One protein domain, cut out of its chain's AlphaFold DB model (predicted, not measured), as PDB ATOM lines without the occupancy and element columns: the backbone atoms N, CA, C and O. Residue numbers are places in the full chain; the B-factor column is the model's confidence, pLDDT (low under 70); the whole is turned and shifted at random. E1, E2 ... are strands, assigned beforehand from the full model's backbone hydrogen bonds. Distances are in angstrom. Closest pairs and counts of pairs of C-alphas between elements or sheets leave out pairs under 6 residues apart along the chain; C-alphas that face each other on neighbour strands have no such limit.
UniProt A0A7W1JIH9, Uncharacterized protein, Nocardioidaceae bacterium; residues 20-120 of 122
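AT A GLANCE: This is residues 20 to 120 of the 122 residues of an uncharacterized protein of Nocardioidaceae bacterium (UniProt A0A7W1JIH9). This model has little regular structure: a small three-stranded sheet, E1, E4 and E5, and a separate hairpin, E2 and E3, sit along an elongated body made mostly of loops. The long unnamed stretch 20 to 67 runs toward the hairpin and back, and the link 80 to 91 forms the far tip. The printed part has 101 residues, no named helix and five strands, E1 to E5 in chain order; the class is all strand, with 23 residues in named elements. Both sheets are antiparallel, the larger in order E1, E4, E5. The whole is only just loose, close to compact, with a radius of gyration of the C-alphas of 15.4 A and spans of 49 by 30 by 23 A.

IN THESE COORDINATES: E4, residues 100 to 105, is 14.1 A long, and E5, 108 to 113, is 16.6 A, ending at C-alpha 113 (5.395, 40.265, -19.905). E1, 68 to 70, starts at C-alpha 68 (7.556, 52.623, -18.385) and is 5.5 A long. E2, 76 to 79, is 9.7 A and E3, 92 to 95, is 9.6 A.

HOW THE PARTS SIT: E4 and E5 form a hairpin at 146 degrees, with N 103 and O 110 2.8 A apart. E1 is antiparallel to E4, with N 69 and O 102 at 2.8 A. E2 and E3 form a hairpin, with N 77 and O 94 at 2.9 A. E2 and E4 are apart.

THE WHOLE: The C-alphas of Gly 63 and Arg 86, the two farthest apart, are 49.2 A apart. The printed part has no cut. The link E2 to E3 is long. Residues 20 to 30 have pLDDT under 70.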
ATOM      1  N   VAL A  20      10.889  52.401 -23.851       48.88
ATOM      2  CA  VAL A  20      11.013  50.961 -24.180       48.88
ATOM      3  C   VAL A  20      11.021  50.805 -25.700       48.88
ATOM      4  O   VAL A  20      10.130  51.339 -26.351       48.88
ATOM      5  N   ALA A  21      11.958  50.057 -26.294       45.28
ATOM      6  CA  ALA A  21      11.928  49.662 -27.703       45.28
ATOM      7  C   ALA A  21      11.804  48.166 -27.749       45.28
ATOM      8  O   ALA A  21      12.321  47.444 -26.908       45.28
ATOM      9  N   TRP A  22      11.158  47.701 -28.796       53.78
ATOM     10  CA  TRP A  22      10.685  46.340 -28.864       53.78
ATOM     11  C   TRP A  22      11.496  45.483 -29.849       53.78
ATOM     12  O   TRP A  22      11.829  45.946 -30.940       53.78
ATOM     13  N   GLY A  23      11.803  44.242 -29.409       40.62
ATOM     14  CA  GLY A  23      12.494  43.111 -30.083       40.62
ATOM     15  C   GLY A  23      14.026  43.062 -29.881       40.62
ATOM     16  O   GLY A  23      14.677  44.071 -30.129       40.62
ATOM     17  N   ARG A  24      14.728  41.984 -29.462       50.41
ATOM     18  CA  ARG A  24      14.446  40.593 -29.009       50.41
ATOM     19  C   ARG A  24      15.708  40.071 -28.255       50.41
ATOM     20  O   ARG A  24      16.812  40.454 -28.635       50.41
ATOM     21  N   ARG A  25      15.591  39.079 -27.354       42.56
ATOM     22  CA  ARG A  25      16.510  37.909 -27.342       42.56
ATOM     23  C   ARG A  25      15.705  36.609 -27.189       42.56
ATOM     24  O   ARG A  25      15.244  36.341 -26.095       42.56
ATOM     25  N   GLY A  26      15.599  35.852 -28.300       39.47
ATOM     26  CA  GLY A  26      14.976  34.511 -28.474       39.47
ATOM     27  C   GLY A  26      13.489  34.409 -28.081       39.47
ATOM     28  O   GLY A  26      13.126  34.848 -27.014       39.47
ATOM     29  N   ALA A  27      12.529  33.876 -28.831       38.50
ATOM     30  CA  ALA A  27      12.426  33.201 -30.114       38.50
ATOM     31  C   ALA A  27      11.085  33.648 -30.745       38.50
ATOM     32  O   ALA A  27      10.139  33.957 -30.034       38.50
ATOM     33  N   GLU A  28      11.044  33.722 -32.073       43.84
ATOM     34  CA  GLU A  28       9.935  34.220 -32.913       43.84
ATOM     35  C   GLU A  28       9.530  35.700 -32.717       43.84
ATOM     36  O   GLU A  28       9.381  36.229 -31.624       43.84
ATOM     37  N   ALA A  29       9.521  36.463 -33.815       53.91
ATOM     38  CA  ALA A  29       9.241  37.894 -33.777       53.91
ATOM     39  C   ALA A  29       7.722  38.027 -33.754       53.91
ATOM     40  O   ALA A  29       7.094  38.049 -34.811       53.91
ATOM     41  N   ARG A  30       7.127  38.012 -32.557       59.53
ATOM     42  CA  ARG A  30       5.680  38.168 -32.428       59.53
ATOM     43  C   ARG A  30       5.298  39.517 -33.042       59.53
ATOM     44  O   ARG A  30       5.827  40.557 -32.655       59.53
ATOM     45  N   THR A  31       4.429  39.488 -34.047       70.94
ATOM     46  CA  THR A  31       3.942  40.695 -34.732       70.94
ATOM     47  C   THR A  31       3.065  41.542 -33.808       70.94
ATOM     48  O   THR A  31       3.019  42.766 -33.949       70.94
ATOM     49  N   GLU A  32       2.440  40.894 -32.824       81.62
ATOM     50  CA  GLU A  32       1.608  41.497 -31.788       81.62
ATOM     51  C   GLU A  32       2.035  41.004 -30.407       81.62
ATOM     52  O   GLU A  32       2.148  39.803 -30.182       81.62
ATOM     53  N   ILE A  33       2.255  41.918 -29.468       88.62
ATOM     54  CA  ILE A  33       2.554  41.582 -28.079       88.62
ATOM     55  C   ILE A  33       1.282  41.717 -27.231       88.62
ATOM     56  O   ILE A  33       0.662  42.790 -27.239       88.62
ATOM     57  N   PRO A  34       0.923  40.666 -26.466       92.31
ATOM     58  CA  PRO A  34      -0.140  40.709 -25.479       92.31
ATOM     59  C   PRO A  34       0.030  41.836 -24.466       92.31
ATOM     60  O   PRO A  34       1.075  41.970 -23.829       92.31
ATOM     61  N   VAL A  35      -1.037  42.603 -24.278       94.19
ATOM     62  CA  VAL A  35      -1.145  43.603 -23.215       94.19
ATOM     63  C   VAL A  35      -2.136  43.093 -22.187       94.19
ATOM     64  O   VAL A  35      -3.199  42.598 -22.541       94.19
ATOM     65  N   TYR A  36      -1.820  43.238 -20.912       96.25
ATOM     66  CA  TYR A  36      -2.638  42.766 -19.808       96.25
ATOM     67  C   TYR A  36      -3.140  43.943 -18.981       96.25
ATOM     68  O   TYR A  36      -2.462  44.958 -18.821       96.25
ATOM     69  N   GLY A  37      -4.339  43.803 -18.418       95.69
ATOM     70  CA  GLY A  37      -4.869  44.790 -17.476       95.69
ATOM     71  C   GLY A  37      -4.247  44.688 -16.080       95.69
ATOM     72  O   GLY A  37      -4.424  45.597 -15.276       95.69
ATOM     73  N   ARG A  38      -3.565  43.577 -15.776       96.06
ATOM     74  CA  ARG A  38      -2.996  43.254 -14.461       96.06
ATOM     75  C   ARG A  38      -1.728  42.408 -14.624       96.06
ATOM     76  O   ARG A  38      -1.657  41.614 -15.562       96.06
ATOM     77  N   ALA A  39      -0.779  42.548 -13.703       97.00
ATOM     78  CA  ALA A  39       0.367  41.649 -13.550       97.00
ATOM     79  C   ALA A  39      -0.019  40.484 -12.626       97.00
ATOM     80  O   ALA A  39       0.302  40.475 -11.443       97.00
ATOM     81  N   TYR A  40      -0.813  39.546 -13.137       97.44
ATOM     82  CA  TYR A  40      -1.247  38.390 -12.353       97.44
ATOM     83  C   TYR A  40      -0.261  37.218 -12.451       97.44
ATOM     84  O   TYR A  40       0.378  37.073 -13.494       97.44
ATOM     85  N   PRO A  41      -0.169  36.381 -11.399       97.81
ATOM     86  CA  PRO A  41       0.667  35.184 -11.391       97.81
ATOM     87  C   PRO A  41       0.317  34.186 -12.493       97.81
ATOM     88  O   PRO A  41      -0.838  34.086 -12.920       97.81
ATOM     89  N   GLU A  42       1.318  33.411 -12.899       96.31
ATOM     90  CA  GLU A  42       1.177  32.201 -13.701       96.31
ATOM     91  C   GLU A  42       0.343  31.126 -12.985       96.31
ATOM     92  O   GLU A  42       0.293  31.074 -11.759       96.31
ATOM     93  N   GLU A  43      -0.302  30.238 -13.746       97.31
ATOM     94  CA  GLU A  43      -1.203  29.204 -13.206       97.31
ATOM     95  C   GLU A  43      -0.536  28.301 -12.158       97.31
ATOM     96  O   GLU A  43      -1.155  27.966 -11.153       97.31
ATOM     97  N   SER A  44       0.747  27.978 -12.336       97.19
ATOM     98  CA  SER A  44       1.506  27.144 -11.396       97.19
ATOM     99  C   SER A  44       1.730  27.779 -10.023       97.19
ATOM    100  O   SER A  44       2.147  27.076  -9.109       97.19
ATOM    101  N   ALA A  45       1.484  29.082  -9.865       97.50
ATOM    102  CA  ALA A  45       1.582  29.756  -8.573       97.50
ATOM    103  C   ALA A  45       0.355  29.513  -7.674       97.50
ATOM    104  O   ALA A  45       0.393  29.833  -6.488       97.50
ATOM    105  N   TYR A  46      -0.747  28.991  -8.221       96.94
ATOM    106  CA  TYR A  46      -2.011  28.864  -7.502       96.94
ATOM    107  C   TYR A  46      -2.148  27.479  -6.862       96.94
ATOM    108  O   TYR A  46      -2.253  26.470  -7.551       96.94
ATOM    109  N   GLU A  47      -2.253  27.451  -5.535       95.44
ATOM    110  CA  GLU A  47      -2.734  26.287  -4.765       95.44
ATOM    111  C   GLU A  47      -4.259  26.344  -4.525       95.44
ATOM    112  O   GLU A  47      -4.860  25.436  -3.959       95.44
ATOM    113  N   ILE A  48      -4.885  27.421  -5.002       94.12
ATOM    114  CA  ILE A  48      -6.313  27.752  -4.926       94.12
ATOM    115  C   ILE A  48      -6.897  27.834  -6.352       94.12
ATOM    116  O   ILE A  48      -6.147  27.710  -7.322       94.12
ATOM    117  N   PRO A  49      -8.208  28.080  -6.555       94.69
ATOM    118  CA  PRO A  49      -8.749  28.227  -7.905       94.69
ATOM    119  C   PRO A  49      -8.021  29.301  -8.728       94.69
ATOM    120  O   PRO A  49      -7.914  30.459  -8.314       94.69
ATOM    121  N   TYR A  50      -7.555  28.912  -9.916       96.62
ATOM    122  CA  TYR A  50      -6.767  29.777 -10.788       96.62
ATOM    123  C   TYR A  50      -7.563  31.000 -11.263       96.62
ATOM    124  O   TYR A  50      -8.654  30.893 -11.830       96.62
ATOM    125  N   GLN A  51      -6.978  32.183 -11.083       96.25
ATOM    126  CA  GLN A  51      -7.455  33.411 -11.702       96.25
ATOM    127  C   GLN A  51      -6.815  33.572 -13.084       96.25
ATOM    128  O   GLN A  51      -5.709  34.091 -13.219       96.25
ATOM    129  N   THR A  52      -7.551  33.186 -14.127       95.12
ATOM    130  CA  THR A  52      -7.064  33.244 -15.510       95.12
ATOM    131  C   THR A  52      -6.576  34.639 -15.903       95.12
ATOM    132  O   THR A  52      -7.267  35.644 -15.691       95.12
ATOM    133  N   VAL A  53      -5.391  34.680 -16.518       93.44
ATOM    134  CA  VAL A  53      -4.769  35.895 -17.049       93.44
ATOM    135  C   VAL A  53      -5.105  36.050 -18.531       93.44
ATOM    136  O   VAL A  53      -4.458  35.472 -19.401       93.44
ATOM    137  N   THR A  54      -6.118  36.862 -18.831       93.62
ATOM    138  CA  THR A  54      -6.547  37.124 -20.212       93.62
ATOM    139  C   THR A  54      -5.954  38.441 -20.724       93.62
ATOM    140  O   THR A  54      -6.079  39.466 -20.042       93.62
ATOM    141  N   PRO A  55      -5.332  38.459 -21.916       93.88
ATOM    142  CA  PRO A  55      -4.927  39.701 -22.562       93.88
ATOM    143  C   PRO A  55      -6.110  40.642 -22.835       93.88
ATOM    144  O   PRO A  55      -7.245  40.215 -23.047       93.88
ATOM    145  N   LEU A  56      -5.831  41.939 -22.881       92.38
ATOM    146  CA  LEU A  56      -6.750  42.953 -23.382       92.38
ATOM    147  C   LEU A  56      -6.947  42.788 -24.893       92.38
ATOM    148  O   LEU A  56      -6.086  42.272 -25.597       92.38
ATOM    149  N   GLN A  57      -8.071  43.290 -25.407       89.44
ATOM    150  CA  GLN A  57      -8.369  43.261 -26.847       89.44
ATOM    151  C   GLN A  57      -7.360  44.063 -27.681       89.44
ATOM    152  O   GLN A  57      -7.147  43.773 -28.856       89.44
ATOM    153  N   HIS A  58      -6.764  45.097 -27.088       83.38
ATOM    154  CA  HIS A  58      -5.761  45.922 -27.744       83.38
ATOM    155  C   HIS A  58      -4.366  45.405 -27.416       83.38
ATOM    156  O   HIS A  58      -3.974  45.378 -26.252       83.38
ATOM    157  N   MET A  59      -3.623  45.058 -28.463       83.94
ATOM    158  CA  MET A  59      -2.241  44.592 -28.391       83.94
ATOM    159  C   MET A  59      -1.282  45.687 -28.851       83.94
ATOM    160  O   MET A  59      -1.668  46.579 -29.615       83.94
ATOM    161  N   THR A  60      -0.016  45.610 -28.440       81.44
ATOM    162  CA  THR A  60       1.023  46.455 -29.046       81.44
ATOM    163  C   THR A  60       1.601  45.762 -30.267       81.44
ATOM    164  O   THR A  60       1.825  44.554 -30.244       81.44
ATOM    165  N   LYS A  61       1.917  46.513 -31.317       80.56
ATOM    166  CA  LYS A  61       2.594  45.966 -32.499       80.56
ATOM    167  C   LYS A  61       4.104  46.121 -32.379       80.56
ATOM    168  O   LYS A  61       4.586  47.056 -31.737       80.56
ATOM    169  N   ALA A  62       4.844  45.235 -33.041       73.31
ATOM    170  CA  ALA A  62       6.290  45.377 -33.163       73.31
ATOM    171  C   ALA A  62       6.667  46.781 -33.692       73.31
ATOM    172  O   ALA A  62       6.030  47.302 -34.607       73.31
ATOM    173  N   GLY A  63       7.692  47.397 -33.096       73.75
ATOM    174  CA  GLY A  63       8.181  48.734 -33.460       73.75
ATOM    175  C   GLY A  63       7.521  49.910 -32.728       73.75
ATOM    176  O   GLY A  63       8.035  51.021 -32.810       73.75
ATOM    177  N   GLN A  64       6.434  49.697 -31.981       83.50
ATOM    178  CA  GLN A  64       5.882  50.724 -31.090       83.50
ATOM    179  C   GLN A  64       6.710  50.837 -29.804       83.50
ATOM    180  O   GLN A  64       7.312  49.861 -29.379       83.50
ATOM    181  N   SER A  65       6.714  52.010 -29.171       85.50
ATOM    182  CA  SER A  65       7.394  52.271 -27.896       85.50
ATOM    183  C   SER A  65       6.457  52.973 -26.926       85.50
ATOM    184  O   SER A  65       5.733  53.887 -27.323       85.50
ATOM    185  N   TYR A  66       6.520  52.593 -25.654       89.44
ATOM    186  CA  TYR A  66       5.716  53.180 -24.584       89.44
ATOM    187  C   TYR A  66       6.621  53.542 -23.408       89.44
ATOM    188  O   TYR A  66       7.680  52.939 -23.229       89.44
ATOM    189  N   ALA A  67       6.222  54.541 -22.626       92.56
ATOM    190  CA  ALA A  67       6.930  54.898 -21.404       92.56
ATOM    191  C   ALA A  67       6.657  53.853 -20.316       92.56
ATOM    192  O   ALA A  67       5.499  53.465 -20.117       92.56
ATOM    193  N   VAL A  68       7.702  53.435 -19.599       93.12
ATOM    194  CA  VAL A  68       7.556  52.623 -18.385       93.12
ATOM    195  C   VAL A  68       7.097  53.510 -17.240       93.12
ATOM    196  O   VAL A  68       7.689  54.556 -16.982       93.12
ATOM    197  N   ALA A  69       6.043  53.078 -16.562       94.12
ATOM    198  CA  ALA A  69       5.595  53.653 -15.303       94.12
ATOM    199  C   ALA A  69       6.228  52.933 -14.104       94.12
ATOM    200  O   ALA A  69       6.644  53.587 -13.153       94.12
ATOM    201  N   ASP A  70       6.340  51.606 -14.190       94.88
ATOM    202  CA  ASP A  70       6.995  50.753 -13.200       94.88
ATOM    203  C   ASP A  70       7.698  49.582 -13.908       94.88
ATOM    204  O   ASP A  70       7.096  48.882 -14.728       94.88
ATOM    205  N   ALA A  71       8.988  49.405 -13.625       94.19
ATOM    206  CA  ALA A  71       9.821  48.354 -14.204       94.19
ATOM    207  C   ALA A  71       9.832  47.065 -13.363       94.19
ATOM    208  O   ALA A  71      10.381  46.062 -13.815       94.19
ATOM    209  N   ASP A  72       9.257  47.087 -12.159       94.81
ATOM    210  CA  ASP A  72       9.193  45.926 -11.269       94.81
ATOM    211  C   ASP A  72       7.889  45.897 -10.444       94.81
ATOM    212  O   ASP A  72       7.923  45.846  -9.211       94.81
ATOM    213  N   PRO A  73       6.710  45.944 -11.099       96.56
ATOM    214  CA  PRO A  73       5.443  45.796 -10.398       96.56
ATOM    215  C   PRO A  73       5.359  44.420  -9.729       96.56
ATOM    216  O   PRO A  73       5.805  43.414 -10.285       96.56
ATOM    217  N   GLN A  74       4.710  44.354  -8.563       96.69
ATOM    218  CA  GLN A  74       4.426  43.068  -7.929       96.69
ATOM    219  C   GLN A  74       3.494  42.219  -8.796       96.69
ATOM    220  O   GLN A  74       2.420  42.669  -9.203       96.69
ATOM    221  N   THR A  75       3.895  40.969  -9.013       97.94
ATOM    222  CA  THR A  75       3.083  39.960  -9.688       97.94
ATOM    223  C   THR A  75       2.321  39.164  -8.639       97.94
ATOM    224  O   THR A  75       2.840  38.197  -8.081       97.94
ATOM    225  N   ASN A  76       1.102  39.590  -8.314       97.44
ATOM    226  CA  ASN A  76       0.297  38.919  -7.299       97.44
ATOM    227  C   ASN A  76      -1.209  39.001  -7.561       97.44
ATOM    228  O   ASN A  76      -1.710  39.780  -8.374       97.44
ATOM    229  N   TYR A  77      -1.934  38.132  -6.868       97.44
ATOM    230  CA  TYR A  77      -3.384  38.107  -6.840       97.44
ATOM    231  C   TYR A  77      -3.859  37.911  -5.407       97.44
ATOM    232  O   TYR A  77      -3.431  36.985  -4.724       97.44
ATOM    233  N   TYR A  78      -4.763  38.779  -4.961       96.06
ATOM    234  CA  TYR A  78      -5.424  38.622  -3.674       96.06
ATOM    235  C   TYR A  78      -6.765  37.920  -3.872       96.06
ATOM    236  O   TYR A  78      -7.697  38.479  -4.464       96.06
ATOM    237  N   TYR A  79      -6.850  36.683  -3.399       94.94
ATOM    238  CA  TYR A  79      -8.078  35.910  -3.390       94.94
ATOM    239  C   TYR A  79      -8.883  36.275  -2.145       94.94
ATOM    240  O   TYR A  79      -8.563  35.840  -1.049       94.94
ATOM    241  N   ALA A  80      -9.911  37.102  -2.334       93.50
ATOM    242  CA  ALA A  80     -10.875  37.475  -1.304       93.50
ATOM    243  C   ALA A  80     -12.296  37.367  -1.883       93.50
ATOM    244  O   ALA A  80     -12.716  38.206  -2.686       93.50
ATOM    245  N   LYS A  81     -13.011  36.285  -1.568       92.94
ATOM    246  CA  LYS A  81     -14.355  35.964  -2.084       92.94
ATOM    247  C   LYS A  81     -15.458  36.207  -1.072       92.94
ATOM    248  O   LYS A  81     -16.622  36.285  -1.465       92.94
ATOM    249  N   SER A  82     -15.121  36.371   0.196       91.25
ATOM    250  CA  SER A  82     -16.069  36.778   1.215       91.25
ATOM    251  C   SER A  82     -15.458  37.813   2.152       91.25
ATOM    252  O   SER A  82     -14.273  38.099   2.098       91.25
ATOM    253  N   TYR A  83     -16.299  38.445   2.972       88.62
ATOM    254  CA  TYR A  83     -15.837  39.401   3.987       88.62
ATOM    255  C   TYR A  83     -15.438  38.727   5.305       88.62
ATOM    256  O   TYR A  83     -14.897  39.381   6.189       88.62
ATOM    257  N   ALA A  84     -15.789  37.455   5.486       84.44
ATOM    258  CA  ALA A  84     -15.585  36.704   6.718       84.44
ATOM    259  C   ALA A  84     -14.956  35.366   6.355       84.44
ATOM    260  O   ALA A  84     -15.438  34.764   5.411       84.44
ATOM    261  N   ASP A  85     -13.976  34.877   7.117       77.56
ATOM    262  CA  ASP A  85     -13.199  33.653   6.836       77.56
ATOM    263  C   ASP A  85     -14.056  32.366   6.828       77.56
ATOM    264  O   ASP A  85     -14.020  31.548   7.747       77.56
ATOM    265  N   ARG A  86     -14.914  32.210   5.817       85.75
ATOM    266  CA  ARG A  86     -15.922  31.144   5.693       85.75
ATOM    267  C   ARG A  86     -15.729  30.291   4.447       85.75
ATOM    268  O   ARG A  86     -16.386  29.259   4.317       85.75
ATOM    269  N   ILE A  87     -14.869  30.728   3.535       88.69
ATOM    270  CA  ILE A  87     -14.468  29.990   2.341       88.69
ATOM    271  C   ILE A  87     -13.037  29.486   2.593       88.69
ATOM    272  O   ILE A  87     -12.229  30.251   3.122       88.69
ATOM    273  N   PRO A  88     -12.715  28.218   2.274       90.38
ATOM    274  CA  PRO A  88     -11.340  27.735   2.340       90.38
ATOM    275  C   PRO A  88     -10.398  28.634   1.540       90.38
ATOM    276  O   PRO A  88     -10.751  29.085   0.449       90.38
ATOM    277  N   ASP A  89      -9.226  28.899   2.111       91.44
ATOM    278  CA  ASP A  89      -8.154  29.684   1.495       91.44
ATOM    279  C   ASP A  89      -8.549  31.124   1.112       91.44
ATOM    280  O   ASP A  89      -7.857  31.778   0.326       91.44
ATOM    281  N   ASP A  90      -9.644  31.646   1.677       92.75
ATOM    282  CA  ASP A  90     -10.015  33.053   1.536       92.75
ATOM    283  C   ASP A  90      -8.951  33.970   2.150       92.75
ATOM    284  O   ASP A  90      -8.215  33.585   3.056       92.75
ATOM    285  N   HIS A  91      -8.870  35.195   1.641       93.19
ATOM    286  CA  HIS A  91      -7.858  36.182   2.027       93.19
ATOM    287  C   HIS A  91      -6.406  35.720   1.799       93.19
ATOM    288  O   HIS A  91      -5.482  36.152   2.492       93.19
ATOM    289  N   THR A  92      -6.179  34.888   0.781       94.94
ATOM    290  CA  THR A  92      -4.842  34.414   0.401       94.94
ATOM    291  C   THR A  92      -4.208  35.322  -0.649       94.94
ATOM    292  O   THR A  92      -4.843  35.720  -1.629       94.94
ATOM    293  N   VAL A  93      -2.921  35.630  -0.473       96.94
ATOM    294  CA  VAL A  93      -2.103  36.284  -1.502       96.94
ATOM    295  C   VAL A  93      -1.352  35.217  -2.287       96.94
ATOM    296  O   VAL A  93      -0.498  34.521  -1.744       96.94
ATOM    297  N   VAL A  94      -1.634  35.134  -3.581       98.06
ATOM    298  CA  VAL A  94      -0.870  34.334  -4.538       98.06
ATOM    299  C   VAL A  94       0.220  35.220  -5.127       98.06
ATOM    300  O   VAL A  94      -0.090  36.263  -5.700       98.06
ATOM    301  N   ASN A  95       1.484  34.820  -4.998       97.94
ATOM    302  CA  ASN A  95       2.625  35.527  -5.586       97.94
ATOM    303  C   ASN A  95       3.162  34.727  -6.774       97.94
ATOM    304  O   ASN A  95       3.368  33.524  -6.651       97.94
ATOM    305  N   GLY A  96       3.377  35.392  -7.906       96.88
ATOM    306  CA  GLY A  96       3.911  34.785  -9.125       96.88
ATOM    307  C   GLY A  96       5.392  35.068  -9.332       96.88
ATOM    308  O   GLY A  96       5.935  36.034  -8.791       96.88
ATOM    309  N   GLY A  97       6.031  34.233 -10.147       96.44
ATOM    310  CA  GLY A  97       7.397  34.426 -10.627       96.44
ATOM    311  C   GLY A  97       7.480  35.147 -11.976       96.44
ATOM    312  O   GLY A  97       8.545  35.669 -12.318       96.44
ATOM    313  N   ASP A  98       6.383  35.205 -12.741       95.06
ATOM    314  CA  ASP A  98       6.346  35.938 -14.008       95.06
ATOM    315  C   ASP A  98       6.657  37.430 -13.795       95.06
ATOM    316  O   ASP A  98       6.126  38.090 -12.899       95.06
ATOM    317  N   ARG A  99       7.507  37.996 -14.659       95.69
ATOM    318  CA  ARG A  99       7.879  39.418 -14.610       95.69
ATOM    319  C   ARG A  99       7.092  40.228 -15.625       95.69
ATOM    320  O   ARG A  99       6.949  39.825 -16.782       95.69
ATOM    321  N   TYR A 100       6.665  41.413 -15.210       95.88
ATOM    322  CA  TYR A 100       5.925  42.361 -16.032       95.88
ATOM    323  C   TYR A 100       6.587  43.737 -16.009       95.88
ATOM    324  O   TYR A 100       7.279  44.074 -15.058       95.88
ATOM    325  N   TYR A 101       6.316  44.551 -17.024       95.50
ATOM    326  CA  TYR A 101       6.510  45.999 -16.957       95.50
ATOM    327  C   TYR A 101       5.161  46.697 -17.031       95.50
ATOM    328  O   TYR A 101       4.321  46.330 -17.859       95.50
ATOM    329  N   GLN A 102       4.967  47.714 -16.195       96.31
ATOM    330  CA  GLN A 102       3.827  48.614 -16.285       96.31
ATOM    331  C   GLN A 102       4.154  49.749 -17.254       96.31
ATOM    332  O   GLN A 102       5.146  50.459 -17.093       96.31
ATOM    333  N   ILE A 103       3.299  49.945 -18.251       94.31
ATOM    334  CA  ILE A 103       3.477  50.933 -19.314       94.31
ATOM    335  C   ILE A 103       2.301  51.907 -19.378       94.31
ATOM    336  O   ILE A 103       1.164  51.564 -19.045       94.31
ATOM    337  N   TRP A 104       2.568  53.114 -19.872       94.50
ATOM    338  CA  TRP A 104       1.534  54.055 -20.296       94.50
ATOM    339  C   TRP A 104       1.006  53.671 -21.678       94.50
ATOM    340  O   TRP A 104       1.657  53.924 -22.689       94.50
ATOM    341  N   PHE A 105      -0.187  53.083 -21.732       91.50
ATOM    342  CA  PHE A 105      -0.821  52.594 -22.952       91.50
ATOM    343  C   PHE A 105      -2.197  53.239 -23.145       91.50
ATOM    344  O   PHE A 105      -3.121  53.001 -22.369       91.50
ATOM    345  N   GLY A 106      -2.341  54.082 -24.173       87.25
ATOM    346  CA  GLY A 106      -3.626  54.704 -24.519       87.25
ATOM    347  C   GLY A 106      -4.293  55.437 -23.347       87.25
ATOM    348  O   GLY A 106      -5.478  55.234 -23.098       87.25
ATOM    349  N   HIS A 107      -3.525  56.251 -22.612       90.62
ATOM    350  CA  HIS A 107      -3.952  56.976 -21.400       90.62
ATOM    351  C   HIS A 107      -4.274  56.102 -20.173       90.62
ATOM    352  O   HIS A 107      -4.874  56.587 -19.216       90.62
ATOM    353  N   ARG A 108      -3.882  54.824 -20.171       91.56
ATOM    354  CA  ARG A 108      -4.073  53.902 -19.043       91.56
ATOM    355  C   ARG A 108      -2.757  53.243 -18.656       91.56
ATOM    356  O   ARG A 108      -1.840  53.161 -19.471       91.56
ATOM    357  N   PHE A 109      -2.696  52.719 -17.435       94.75
ATOM    358  CA  PHE A 109      -1.692  51.717 -17.106       94.75
ATOM    359  C   PHE A 109      -2.091  50.374 -17.696       94.75
ATOM    360  O   PHE A 109      -3.246  49.951 -17.596       94.75
ATOM    361  N   ALA A 110      -1.116  49.713 -18.293       95.56
ATOM    362  CA  ALA A 110      -1.235  48.345 -18.751       95.56
ATOM    363  C   ALA A 110       0.074  47.600 -18.496       95.56
ATOM    364  O   ALA A 110       1.087  48.216 -18.172       95.56
ATOM    365  N   PHE A 111       0.048  46.281 -18.638       95.75
ATOM    366  CA  PHE A 111       1.173  45.419 -18.309       95.75
ATOM    367  C   PHE A 111       1.580  44.581 -19.513       95.75
ATOM    368  O   PHE A 111       0.733  44.100 -20.261       95.75
ATOM    369  N   VAL A 112       2.877  44.375 -19.681       94.25
ATOM    370  CA  VAL A 112       3.448  43.481 -20.695       94.25
ATOM    371  C   VAL A 112       4.423  42.525 -20.024       94.25
ATOM    372  O   VAL A 112       5.123  42.926 -19.096       94.25
ATOM    373  N   ARG A 113       4.461  41.261 -20.455       93.19
ATOM    374  CA  ARG A 113       5.395  40.265 -19.905       93.19
ATOM    375  C   ARG A 113       6.818  40.637 -20.290       93.19
ATOM    376  O   ARG A 113       7.091  40.750 -21.477       93.19
ATOM    377  N   ALA A 114       7.728  40.754 -19.327       91.38
ATOM    378  CA  ALA A 114       9.105  41.193 -19.563       91.38
ATOM    379  C   ALA A 114       9.849  40.318 -20.591       91.38
ATOM    380  O   ALA A 114      10.654  40.835 -21.357       91.38
ATOM    381  N   GLY A 115       9.538  39.018 -20.663       88.44
ATOM    382  CA  GLY A 115      10.121  38.098 -21.649       88.44
ATOM    383  C   GLY A 115       9.749  38.389 -23.110       88.44
ATOM    384  O   GLY A 115      10.464  37.962 -24.012       88.44
ATOM    385  N   ASP A 116       8.676  39.144 -23.362       86.56
ATOM    386  CA  ASP A 116       8.241  39.504 -24.718       86.56
ATOM    387  C   ASP A 116       8.874  40.827 -25.213       86.56
ATOM    388  O   ASP A 116       8.670  41.230 -26.362       86.56
ATOM    389  N   VAL A 117       9.627  41.531 -24.355       85.56
ATOM    390  CA  VAL A 117      10.011  42.945 -24.526       85.56
ATOM    391  C   VAL A 117      11.463  43.181 -24.109       85.56
ATOM    392  O   VAL A 117      12.091  42.338 -23.480       85.56
ATOM    393  N   ARG A 118      12.024  44.348 -24.438       83.31
ATOM    394  CA  ARG A 118      13.271  44.833 -23.822       83.31
ATOM    395  C   ARG A 118      13.118  46.285 -23.384       83.31
ATOM    396  O   ARG A 118      12.421  47.037 -24.053       83.31
ATOM    397  N   LEU A 119      13.780  46.690 -22.307       82.62
ATOM    398  CA  LEU A 119      13.893  48.105 -21.940       82.62
ATOM    399  C   LEU A 119      14.914  48.804 -22.859       82.62
ATOM    400  O   LEU A 119      15.777  48.141 -23.438       82.62
ATOM    401  N   LEU A 120      14.808  50.128 -23.056       71.69
ATOM    402  CA  LEU A 120      15.899  50.898 -23.681       71.69
ATOM    403  C   LEU A 120      16.729  51.588 -22.623       71.69
ATOM    404  O   LEU A 120      16.193  52.179 -21.687       71.69
TER     405      LEU A 120